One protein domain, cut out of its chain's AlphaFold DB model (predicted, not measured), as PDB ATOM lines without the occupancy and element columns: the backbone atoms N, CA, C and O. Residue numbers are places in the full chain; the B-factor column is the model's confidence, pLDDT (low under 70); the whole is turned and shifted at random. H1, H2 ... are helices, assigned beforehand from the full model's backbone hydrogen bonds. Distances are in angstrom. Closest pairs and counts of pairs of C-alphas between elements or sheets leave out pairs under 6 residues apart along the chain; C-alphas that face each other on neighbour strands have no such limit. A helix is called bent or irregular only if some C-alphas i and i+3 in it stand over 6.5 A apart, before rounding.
ATOM      1  N   THR A   2     -22.757 -32.008  44.177       68.94
ATOM      2  CA  THR A   2     -22.424 -33.245  43.458       68.94
ATOM      3  C   THR A   2     -21.400 -32.959  42.357       68.94
ATOM      4  O   THR A   2     -21.492 -31.946  41.656       68.94
ATOM      5  N   ASP A   3     -20.396 -33.820  42.212       68.75
ATOM      6  CA  ASP A   3     -19.226 -33.558  41.357       68.75
ATOM      7  C   ASP A   3     -19.567 -33.387  39.872       68.75
ATOM      8  O   ASP A   3     -18.834 -32.740  39.123       68.75
ATOM      9  N   TRP A   4     -20.724 -33.890  39.450       69.56
ATOM     10  CA  TRP A   4     -21.254 -33.739  38.098       69.56
ATOM     11  C   TRP A   4     -21.658 -32.290  37.762       69.56
ATOM     12  O   TRP A   4     -21.382 -31.797  36.667       69.56
ATOM     13  N   LEU A   5     -22.232 -31.559  38.724       65.94
ATOM     14  CA  LEU A   5     -22.657 -30.163  38.551       65.94
ATOM     15  C   LEU A   5     -21.462 -29.205  38.480       65.94
ATOM     16  O   LEU A   5     -21.464 -28.281  37.668       65.94
ATOM     17  N   ARG A   6     -20.396 -29.450  39.259       67.69
ATOM     18  CA  ARG A   6     -19.162 -28.640  39.190       67.69
ATOM     19  C   ARG A   6     -18.517 -28.702  37.810       67.69
ATOM     20  O   ARG A   6     -18.137 -27.664  37.276       67.69
ATOM     21  N   ARG A   7     -18.432 -29.900  37.219       70.12
ATOM     22  CA  ARG A   7     -17.840 -30.092  35.883       70.12
ATOM     23  C   ARG A   7     -18.595 -29.301  34.815       70.12
ATOM     24  O   ARG A   7     -17.968 -28.680  33.965       70.12
ATOM     25  N   ARG A   8     -19.926 -29.246  34.910       68.25
ATOM     26  CA  ARG A   8     -20.784 -28.515  33.962       68.25
ATOM     27  C   ARG A   8     -20.734 -26.994  34.153       68.25
ATOM     28  O   ARG A   8     -20.777 -26.253  33.178       68.25
ATOM     29  N   LEU A   9     -20.575 -26.523  35.391       68.12
ATOM     30  CA  LEU A   9     -20.441 -25.095  35.717       68.12
ATOM     31  C   LEU A   9     -19.075 -24.505  35.340       68.12
ATOM     32  O   LEU A   9     -18.978 -23.304  35.083       68.12
ATOM     33  N   ASN A  10     -18.026 -25.329  35.303       72.25
ATOM     34  CA  ASN A  10     -16.676 -24.890  34.945       72.25
ATOM     35  C   ASN A  10     -16.519 -24.555  33.453       72.25
ATOM     36  O   ASN A  10     -15.619 -23.793  33.116       72.25
ATOM     37  N   GLY A  11     -17.412 -25.051  32.587       78.81
ATOM     38  CA  GLY A  11     -17.445 -24.715  31.158       78.81
ATOM     39  C   GLY A  11     -18.194 -23.421  30.812       78.81
ATOM     40  O   GLY A  11     -18.239 -23.043  29.647       78.81
ATOM     41  N   LEU A  12     -18.805 -22.741  31.792       80.94
ATOM     42  CA  LEU A  12     -19.593 -21.526  31.558       80.94
ATOM     43  C   LEU A  12     -18.744 -20.247  31.676       80.94
ATOM     44  O   LEU A  12     -17.821 -20.199  32.499       80.94
ATOM     45  N   PRO A  13     -19.105 -19.167  30.950       86.94
ATOM     46  CA  PRO A  13     -18.461 -17.866  31.090       86.94
ATOM     47  C   PRO A  13     -18.476 -17.383  32.555       86.94
ATOM     48  O   PRO A  13     -19.484 -17.576  33.251       86.94
ATOM     49  N   PRO A  14     -17.423 -16.692  33.037       82.00
ATOM     50  CA  PRO A  14     -17.332 -16.189  34.411       82.00
ATOM     51  C   PRO A  14     -18.586 -15.468  34.953       82.00
ATOM     52  O   PRO A  14     -18.977 -15.773  36.087       82.00
ATOM     53  N   PRO A  15     -19.274 -14.578  34.196       83.69
ATOM     54  CA  PRO A  15     -20.480 -13.913  34.699       83.69
ATOM     55  C   PRO A  15     -21.651 -14.882  34.920       83.69
ATOM     56  O   PRO A  15     -22.394 -14.750  35.894       83.69
ATOM     57  N   VAL A  16     -21.796 -15.903  34.069       85.50
ATOM     58  CA  VAL A  16     -22.857 -16.917  34.188       85.50
ATOM     59  C   VAL A  16     -22.583 -17.824  35.382       85.50
ATOM     60  O   VAL A  16     -23.475 -18.062  36.196       85.50
ATOM     61  N   ARG A  17     -21.328 -18.251  35.567       84.25
ATOM     62  CA  ARG A  17     -20.920 -19.078  36.712       84.25
ATOM     63  C   ARG A  17     -21.206 -18.391  38.050       84.25
ATOM     64  O   ARG A  17     -21.692 -19.037  38.978       84.25
ATOM     65  N   GLN A  18     -20.956 -17.082  38.152       84.38
ATOM     66  CA  GLN A  18     -21.293 -16.318  39.356       84.38
ATOM     67  C   GLN A  18     -22.804 -16.238  39.599       84.38
ATOM     68  O   GLN A  18     -23.235 -16.404  40.740       84.38
ATOM     69  N   ARG A  19     -23.612 -16.001  38.559       84.19
ATOM     70  CA  ARG A  19     -25.081 -15.957  38.683       84.19
ATOM     71  C   ARG A  19     -25.651 -17.303  39.120       84.19
ATOM     72  O   ARG A  19     -26.440 -17.348  40.057       84.19
ATOM     73  N   VAL A  20     -25.188 -18.398  38.518       85.25
ATOM     74  CA  VAL A  20     -25.644 -19.747  38.879       85.25
ATOM     75  C   VAL A  20     -25.220 -20.111  40.301       85.25
ATOM     76  O   VAL A  20     -26.019 -20.662  41.052       85.25
ATOM     77  N   ARG A  21     -24.004 -19.743  40.725       82.75
ATOM     78  CA  ARG A  21     -23.573 -19.935  42.117       82.75
ATOM     79  C   ARG A  21     -24.442 -19.148  43.104       82.75
ATOM     80  O   ARG A  21     -24.784 -19.696  44.146       82.75
ATOM     81  N   ARG A  22     -24.811 -17.898  42.794       82.12
ATOM     82  CA  ARG A  22     -25.737 -17.113  43.634       82.12
ATOM     83  C   ARG A  22     -27.108 -17.778  43.715       82.12
ATOM     84  O   ARG A  22     -27.596 -17.978  44.816       82.12
ATOM     85  N   LEU A  23     -27.669 -18.197  42.580       83.88
ATOM     86  CA  LEU A  23     -28.948 -18.908  42.540       83.88
ATOM     87  C   LEU A  23     -28.918 -20.172  43.410       83.88
ATOM     88  O   LEU A  23     -29.836 -20.402  44.188       83.88
ATOM     89  N   TRP A  24     -27.833 -20.947  43.331       82.19
ATOM     90  CA  TRP A  24     -27.644 -22.139  44.156       82.19
ATOM     91  C   TRP A  24     -27.604 -21.834  45.652       82.19
ATOM     92  O   TRP A  24     -28.221 -22.549  46.436       82.19
ATOM     93  N   LEU A  25     -26.903 -20.772  46.054       80.25
ATOM     94  CA  LEU A  25     -26.882 -20.328  47.451       80.25
ATOM     95  C   LEU A  25     -28.261 -19.819  47.910       80.25
ATOM     96  O   LEU A  25     -28.592 -19.929  49.087       80.25
ATOM     97  N   SER A  26     -29.077 -19.319  46.983       83.19
ATOM     98  CA  SER A  26     -30.434 -18.835  47.241       83.19
ATOM     99  C   SER A  26     -31.523 -19.912  47.166       83.19
ATOM    100  O   SER A  26     -32.665 -19.606  47.495       83.19
ATOM    101  N   LEU A  27     -31.219 -21.160  46.791       84.62
ATOM    102  CA  LEU A  27     -32.235 -22.214  46.624       84.62
ATOM    103  C   LEU A  27     -33.043 -22.485  47.895       84.62
ATOM    104  O   LEU A  27     -34.261 -22.602  47.828       84.62
ATOM    105  N   VAL A  28     -32.377 -22.566  49.050       84.44
ATOM    106  CA  VAL A  28     -33.048 -22.795  50.339       84.44
ATOM    107  C   VAL A  28     -33.983 -21.626  50.699       84.44
ATOM    108  O   VAL A  28     -35.163 -21.885  50.931       84.44
ATOM    109  N   PRO A  29     -33.532 -20.354  50.669       82.06
ATOM    110  CA  PRO A  29     -34.411 -19.193  50.822       82.06
ATOM    111  C   PRO A  29     -35.613 -19.181  49.876       82.06
ATOM    112  O   PRO A  29     -36.737 -18.920  50.294       82.06
ATOM    113  N   ILE A  30     -35.375 -19.478  48.594       84.75
ATOM    114  CA  ILE A  30     -36.416 -19.493  47.564       84.75
ATOM    115  C   ILE A  30     -37.454 -20.567  47.891       84.75
ATOM    116  O   ILE A  30     -38.650 -20.286  47.855       84.75
ATOM    117  N   ALA A  31     -37.009 -21.771  48.260       88.75
ATOM    118  CA  ALA A  31     -37.895 -22.858  48.652       88.75
ATOM    119  C   ALA A  31     -38.713 -22.503  49.904       88.75
ATOM    120  O   ALA A  31     -39.917 -22.736  49.925       88.75
ATOM    121  N   GLN A  32     -38.096 -21.888  50.917       87.19
ATOM    122  CA  GLN A  32     -38.802 -21.432  52.118       87.19
ATOM    123  C   GLN A  32     -39.889 -20.402  51.793       87.19
ATOM    124  O   GLN A  32     -41.028 -20.569  52.223       87.19
ATOM    125  N   CYS A  33     -39.567 -19.373  51.004       87.00
ATOM    126  CA  CYS A  33     -40.544 -18.366  50.589       87.00
ATOM    127  C   CYS A  33     -41.671 -18.971  49.744       87.00
ATOM    128  O   CYS A  33     -42.830 -18.635  49.960       87.00
ATOM    129  N   ALA A  34     -41.353 -19.883  48.818       90.12
ATOM    130  CA  ALA A  34     -42.352 -20.552  47.987       90.12
ATOM    131  C   ALA A  34     -43.308 -21.419  48.822       90.12
ATOM    132  O   ALA A  34     -44.525 -21.329  48.660       90.12
ATOM    133  N   LEU A  35     -42.772 -22.213  49.755       93.94
ATOM    134  CA  LEU A  35     -43.576 -23.038  50.658       93.94
ATOM    135  C   LEU A  35     -44.442 -22.183  51.585       93.94
ATOM    136  O   LEU A  35     -45.617 -22.484  51.764       93.94
ATOM    137  N   ALA A  36     -43.897 -21.100  52.137       90.31
ATOM    138  CA  ALA A  36     -44.651 -20.202  53.002       90.31
ATOM    139  C   ALA A  36     -45.749 -19.440  52.251       90.31
ATOM    140  O   ALA A  36     -46.852 -19.306  52.770       90.31
ATOM    141  N   ALA A  37     -45.475 -18.986  51.026       91.69
ATOM    142  CA  ALA A  37     -46.469 -18.367  50.154       91.69
ATOM    143  C   ALA A  37     -47.631 -19.329  49.860       91.69
ATOM    144  O   ALA A  37     -48.796 -18.956  50.006       91.69
ATOM    145  N   GLY A  38     -47.314 -20.580  49.504       93.44
ATOM    146  CA  GLY A  38     -48.311 -21.626  49.271       93.44
ATOM    147  C   GLY A  38     -49.107 -21.979  50.528       93.44
ATOM    148  O   GLY A  38     -50.331 -22.073  50.472       93.44
ATOM    149  N   ALA A  39     -48.437 -22.104  51.676       94.62
ATOM    150  CA  ALA A  39     -49.090 -22.363  52.956       94.62
ATOM    151  C   ALA A  39     -50.021 -21.213  53.366       94.62
ATOM    152  O   ALA A  39     -51.149 -21.464  53.777       94.62
ATOM    153  N   ALA A  40     -49.589 -19.958  53.204       92.81
ATOM    154  CA  ALA A  40     -50.406 -18.785  53.507       92.81
ATOM    155  C   ALA A  40     -51.657 -18.716  52.621       92.81
ATOM    156  O   ALA A  40     -52.744 -18.447  53.128       92.81
ATOM    157  N   TRP A  41     -51.521 -19.012  51.323       93.56
ATOM    158  CA  TRP A  41     -52.665 -19.125  50.418       93.56
ATOM    159  C   TRP A  41     -53.639 -20.208  50.879       93.56
ATOM    160  O   TRP A  41     -54.826 -19.941  51.048       93.56
ATOM    161  N   TRP A  42     -53.134 -21.424  51.106       94.44
ATOM    162  CA  TRP A  42     -53.953 -22.565  51.508       94.44
ATOM    163  C   TRP A  42     -54.696 -22.287  52.818       94.44
ATOM    164  O   TRP A  42     -55.901 -22.491  52.897       94.44
ATOM    165  N   ILE A  43     -54.014 -21.727  53.819       93.12
ATOM    166  CA  ILE A  43     -54.631 -21.315  55.085       93.12
ATOM    167  C   ILE A  43     -55.729 -20.269  54.840       93.12
ATOM    168  O   ILE A  43     -56.843 -20.416  55.340       93.12
ATOM    169  N   ALA A  44     -55.454 -19.227  54.054       91.44
ATOM    170  CA  ALA A  44     -56.418 -18.158  53.814       91.44
ATOM    171  C   ALA A  44     -57.678 -18.639  53.067       91.44
ATOM    172  O   ALA A  44     -58.784 -18.217  53.406       91.44
ATOM    173  N   VAL A  45     -57.530 -19.554  52.104       92.31
ATOM    174  CA  VAL A  45     -58.665 -20.127  51.362       92.31
ATOM    175  C   VAL A  45     -59.411 -21.169  52.195       92.31
ATOM    176  O   VAL A  45     -60.628 -21.083  52.338       92.31
ATOM    177  N   ASN A  46     -58.705 -22.163  52.737       92.69
ATOM    178  CA  ASN A  46     -59.328 -23.348  53.325       92.69
ATOM    179  C   ASN A  46     -59.753 -23.159  54.784       92.69
ATOM    180  O   ASN A  46     -60.708 -23.803  55.208       92.69
ATOM    181  N   ILE A  47     -59.058 -22.313  55.548       92.56
ATOM    182  CA  ILE A  47     -59.353 -22.095  56.974       92.56
ATOM    183  C   ILE A  47     -60.193 -20.832  57.157       92.56
ATOM    184  O   ILE A  47     -61.191 -20.859  57.868       92.56
ATOM    185  N   PHE A  48     -59.810 -19.734  56.501       89.38
ATOM    186  CA  PHE A  48     -60.490 -18.442  56.654       89.38
ATOM    187  C   PHE A  48     -61.576 -18.180  55.602       89.38
ATOM    188  O   PHE A  48     -62.270 -17.170  55.690       89.38
ATOM    189  N   GLY A  49     -61.740 -19.065  54.613       87.69
ATOM    190  CA  GLY A  49     -62.788 -18.944  53.597       87.69
ATOM    191  C   GLY A  49     -62.629 -17.733  52.675       87.69
ATOM    192  O   GLY A  49     -63.603 -17.303  52.064       87.69
ATOM    193  N   HIS A  50     -61.428 -17.157  52.576       84.81
ATOM    194  CA  HIS A  50     -61.185 -15.962  51.775       84.81
ATOM    195  C   HIS A  50     -60.967 -16.376  50.307       84.81
ATOM    196  O   HIS A  50     -59.943 -16.986  50.000       84.81
ATOM    197  N   PRO A  51     -61.882 -16.063  49.367       80.81
ATOM    198  CA  PRO A  51     -61.856 -16.646  48.020       80.81
ATOM    199  C   PRO A  51     -60.711 -16.119  47.141       80.81
ATOM    200  O   PRO A  51     -60.321 -16.772  46.177       80.81
ATOM    201  N   GLN A  52     -60.165 -14.941  47.462       83.88
ATOM    202  CA  GLN A  52     -59.057 -14.311  46.733       83.88
ATOM    203  C   GLN A  52     -58.054 -13.650  47.698       83.88
ATOM    204  O   GLN A  52     -58.018 -12.424  47.819       83.88
ATOM    205  N   PRO A  53     -57.225 -14.428  48.417       87.00
ATOM    206  CA  PRO A  53     -56.318 -13.899  49.430       87.00
ATOM    207  C   PRO A  53     -54.998 -13.412  48.817       87.00
ATOM    208  O   PRO A  53     -53.922 -13.891  49.171       87.00
ATOM    209  N   PHE A  54     -55.056 -12.447  47.896       86.06
ATOM    210  CA  PHE A  54     -53.883 -11.976  47.143       86.06
ATOM    211  C   PHE A  54     -52.739 -11.473  48.043       86.06
ATOM    212  O   PHE A  54     -51.563 -11.674  47.743       86.06
ATOM    213  N   PHE A  55     -53.074 -10.870  49.186       85.19
ATOM    214  CA  PHE A  55     -52.094 -10.310  50.118       85.19
ATOM    215  C   PHE A  55     -51.448 -11.339  51.056       85.19
ATOM    216  O   PHE A  55     -50.340 -11.094  51.533       85.19
ATOM    217  N   ALA A  56     -52.080 -12.491  51.311       88.12
ATOM    218  CA  ALA A  56     -51.570 -13.460  52.287       88.12
ATOM    219  C   ALA A  56     -50.204 -14.061  51.882       88.12
ATOM    220  O   ALA A  56     -49.280 -14.040  52.701       88.12
ATOM    221  N   PRO A  57     -49.994 -14.508  50.624       89.88
ATOM    222  CA  PRO A  57     -48.678 -14.954  50.172       89.88
ATOM    223  C   PRO A  57     -47.628 -13.839  50.191       89.88
ATOM    224  O   PRO A  57     -46.479 -14.085  50.549       89.88
ATOM    225  N   ILE A  58     -48.014 -12.607  49.837       87.38
ATOM    226  CA  ILE A  58     -47.107 -11.448  49.814       87.38
ATOM    227  C   ILE A  58     -46.610 -11.148  51.230       87.38
ATOM    228  O   ILE A  58     -45.404 -11.016  51.440       87.38
ATOM    229  N   ALA A  59     -47.513 -11.119  52.212       85.44
ATOM    230  CA  ALA A  59     -47.166 -10.924  53.616       85.44
ATOM    231  C   ALA A  59     -46.207 -12.013  54.126       85.44
ATOM    232  O   ALA A  59     -45.229 -11.697  54.810       85.44
ATOM    233  N   ALA A  60     -46.424 -13.279  53.747       88.12
ATOM    234  CA  ALA A  60     -45.541 -14.384  54.118       88.12
ATOM    235  C   ALA A  60     -44.126 -14.222  53.531       88.12
ATOM    236  O   ALA A  60     -43.131 -14.363  54.250       88.12
ATOM    237  N   VAL A  61     -44.024 -13.866  52.246       86.06
ATOM    238  CA  VAL A  61     -42.735 -13.655  51.566       86.06
ATOM    239  C   VAL A  61     -42.003 -12.433  52.107       86.06
ATOM    240  O   VAL A  61     -40.800 -12.520  52.323       86.06
ATOM    241  N   VAL A  62     -42.685 -11.312  52.360       81.50
ATOM    242  CA  VAL A  62     -42.060 -10.111  52.950       81.50
ATOM    243  C   VAL A  62     -41.543 -10.418  54.357       81.50
ATOM    244  O   VAL A  62     -40.401 -10.093  54.684       81.50
ATOM    245  N   SER A  63     -42.344 -11.120  55.162       78.56
ATOM    246  CA  SER A  63     -41.972 -11.503  56.529       78.56
ATOM    247  C   SER A  63     -40.738 -12.411  56.556       78.56
ATOM    248  O   SER A  63     -39.829 -12.192  57.357       78.56
ATOM    249  N   LEU A  64     -40.648 -13.394  55.654       77.12
ATOM    250  CA  LEU A  64     -39.464 -14.256  55.522       77.12
ATOM    251  C   LEU A  64     -38.283 -13.548  54.849       77.12
ATOM    252  O   LEU A  64     -37.147 -13.696  55.295       77.12
ATOM    253  N   GLY A  65     -38.546 -12.734  53.828       72.81
ATOM    254  CA  GLY A  65     -37.583 -11.944  53.061       72.81
ATOM    255  C   GLY A  65     -36.738 -11.024  53.935       72.81
ATOM    256  O   GLY A  65     -35.514 -11.000  53.817       72.81
ATOM    257  N   LEU A  66     -37.380 -10.332  54.879       59.62
ATOM    258  CA  LEU A  66     -36.715  -9.460  55.854       59.62
ATOM    259  C   LEU A  66     -35.958 -10.237  56.952       59.62
ATOM    260  O   LEU A  66     -35.147  -9.656  57.683       59.62
ATOM    261  N   SER A  67     -36.204 -11.546  57.051       60.09
ATOM    262  CA  SER A  67     -35.707 -12.443  58.103       60.09
ATOM    263  C   SER A  67     -34.596 -13.382  57.645       60.09
ATOM    264  O   SER A  67     -33.903 -13.957  58.484       60.09
ATOM    265  N   LEU A  68     -34.380 -13.521  56.335       59.97
ATOM    266  CA  LEU A  68     -33.292 -14.301  55.749       59.97
ATOM    267  C   LEU A  68     -31.936 -13.692  56.149       59.97
ATOM    268  O   LEU A  68     -31.400 -12.808  55.488       59.97
ATOM    269  N   GLY A  69     -31.405 -14.151  57.286       56.47
ATOM    270  CA  GLY A  69     -30.153 -13.685  57.889       56.47
ATOM    271  C   GLY A  69     -30.302 -12.890  59.194       56.47
ATOM    272  O   GLY A  69     -29.287 -12.488  59.761       56.47
ATOM    273  N   LYS A  70     -31.521 -12.672  59.708       55.22
ATOM    274  CA  LYS A  70     -31.766 -11.997  60.999       55.22
ATOM    275  C   LYS A  70     -32.566 -12.902  61.945       55.22
ATOM    276  O   LYS A  70     -33.354 -13.730  61.510       55.22
TER     277      LYS A  70
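AT A GLANCE: This is residues 2 to 70 of the 130 residues of a protein of Streptomyces sp. SID10244 (UniProt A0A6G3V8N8). One long bent helix, H2, makes the long axis; H3 folds back along its arm H2b as a helical hairpin, and short H1 sits at the other end, near arm H2a. The printed part has 69 residues, with named helices H1, H2, H3 in that order and no named strand: all helix. It is an extended rod, radius of gyration of the C-alphas 17.1 A, spanning 51 by 24 by 18 A.

HOW THE PARTS SIT: Look at C-alphas 25 and 28, 7.2 A apart: H2, residues 14 to 46, assigned as one helix by its hydrogen bonds, is bent there into H2a, residues 14 to 25, and H2b, residues 28 to 46, at a steep tilt of 48 degrees. H3, residues 55 to 65, touches H2b in a hairpin, opposite ways at a shallow tilt of 26 degrees; the closest C-alphas, of Ala 37 and Pro 57, are 4.1 A apart. H1, residues 3 to 9, is close to but not clearly touching H2a; the closest C-alphas, of Leu 9 and Arg 17, are 6.1 A apart. In H1, H2a, H2b and H3 every O i to N i+4 pair is within hydrogen-bond range.

IN THESE COORDINATES: Find C-alpha 3 at (-19.226, -33.558, 41.357), where H1 begins. H2a runs 16.7 A, H2b 26.5 A; H3 runs 14.9 A to C-alpha 65 at (-37.583, -11.944, 53.061).

THE WHOLE: The C-alphas farthest apart, of Gly 11 and Gly 49, are 50.9 A apart. The printed part has no cut and no long link. Look for pLDDT under 70 at residues 2 to 6, 8 to 9 and 66 to 70.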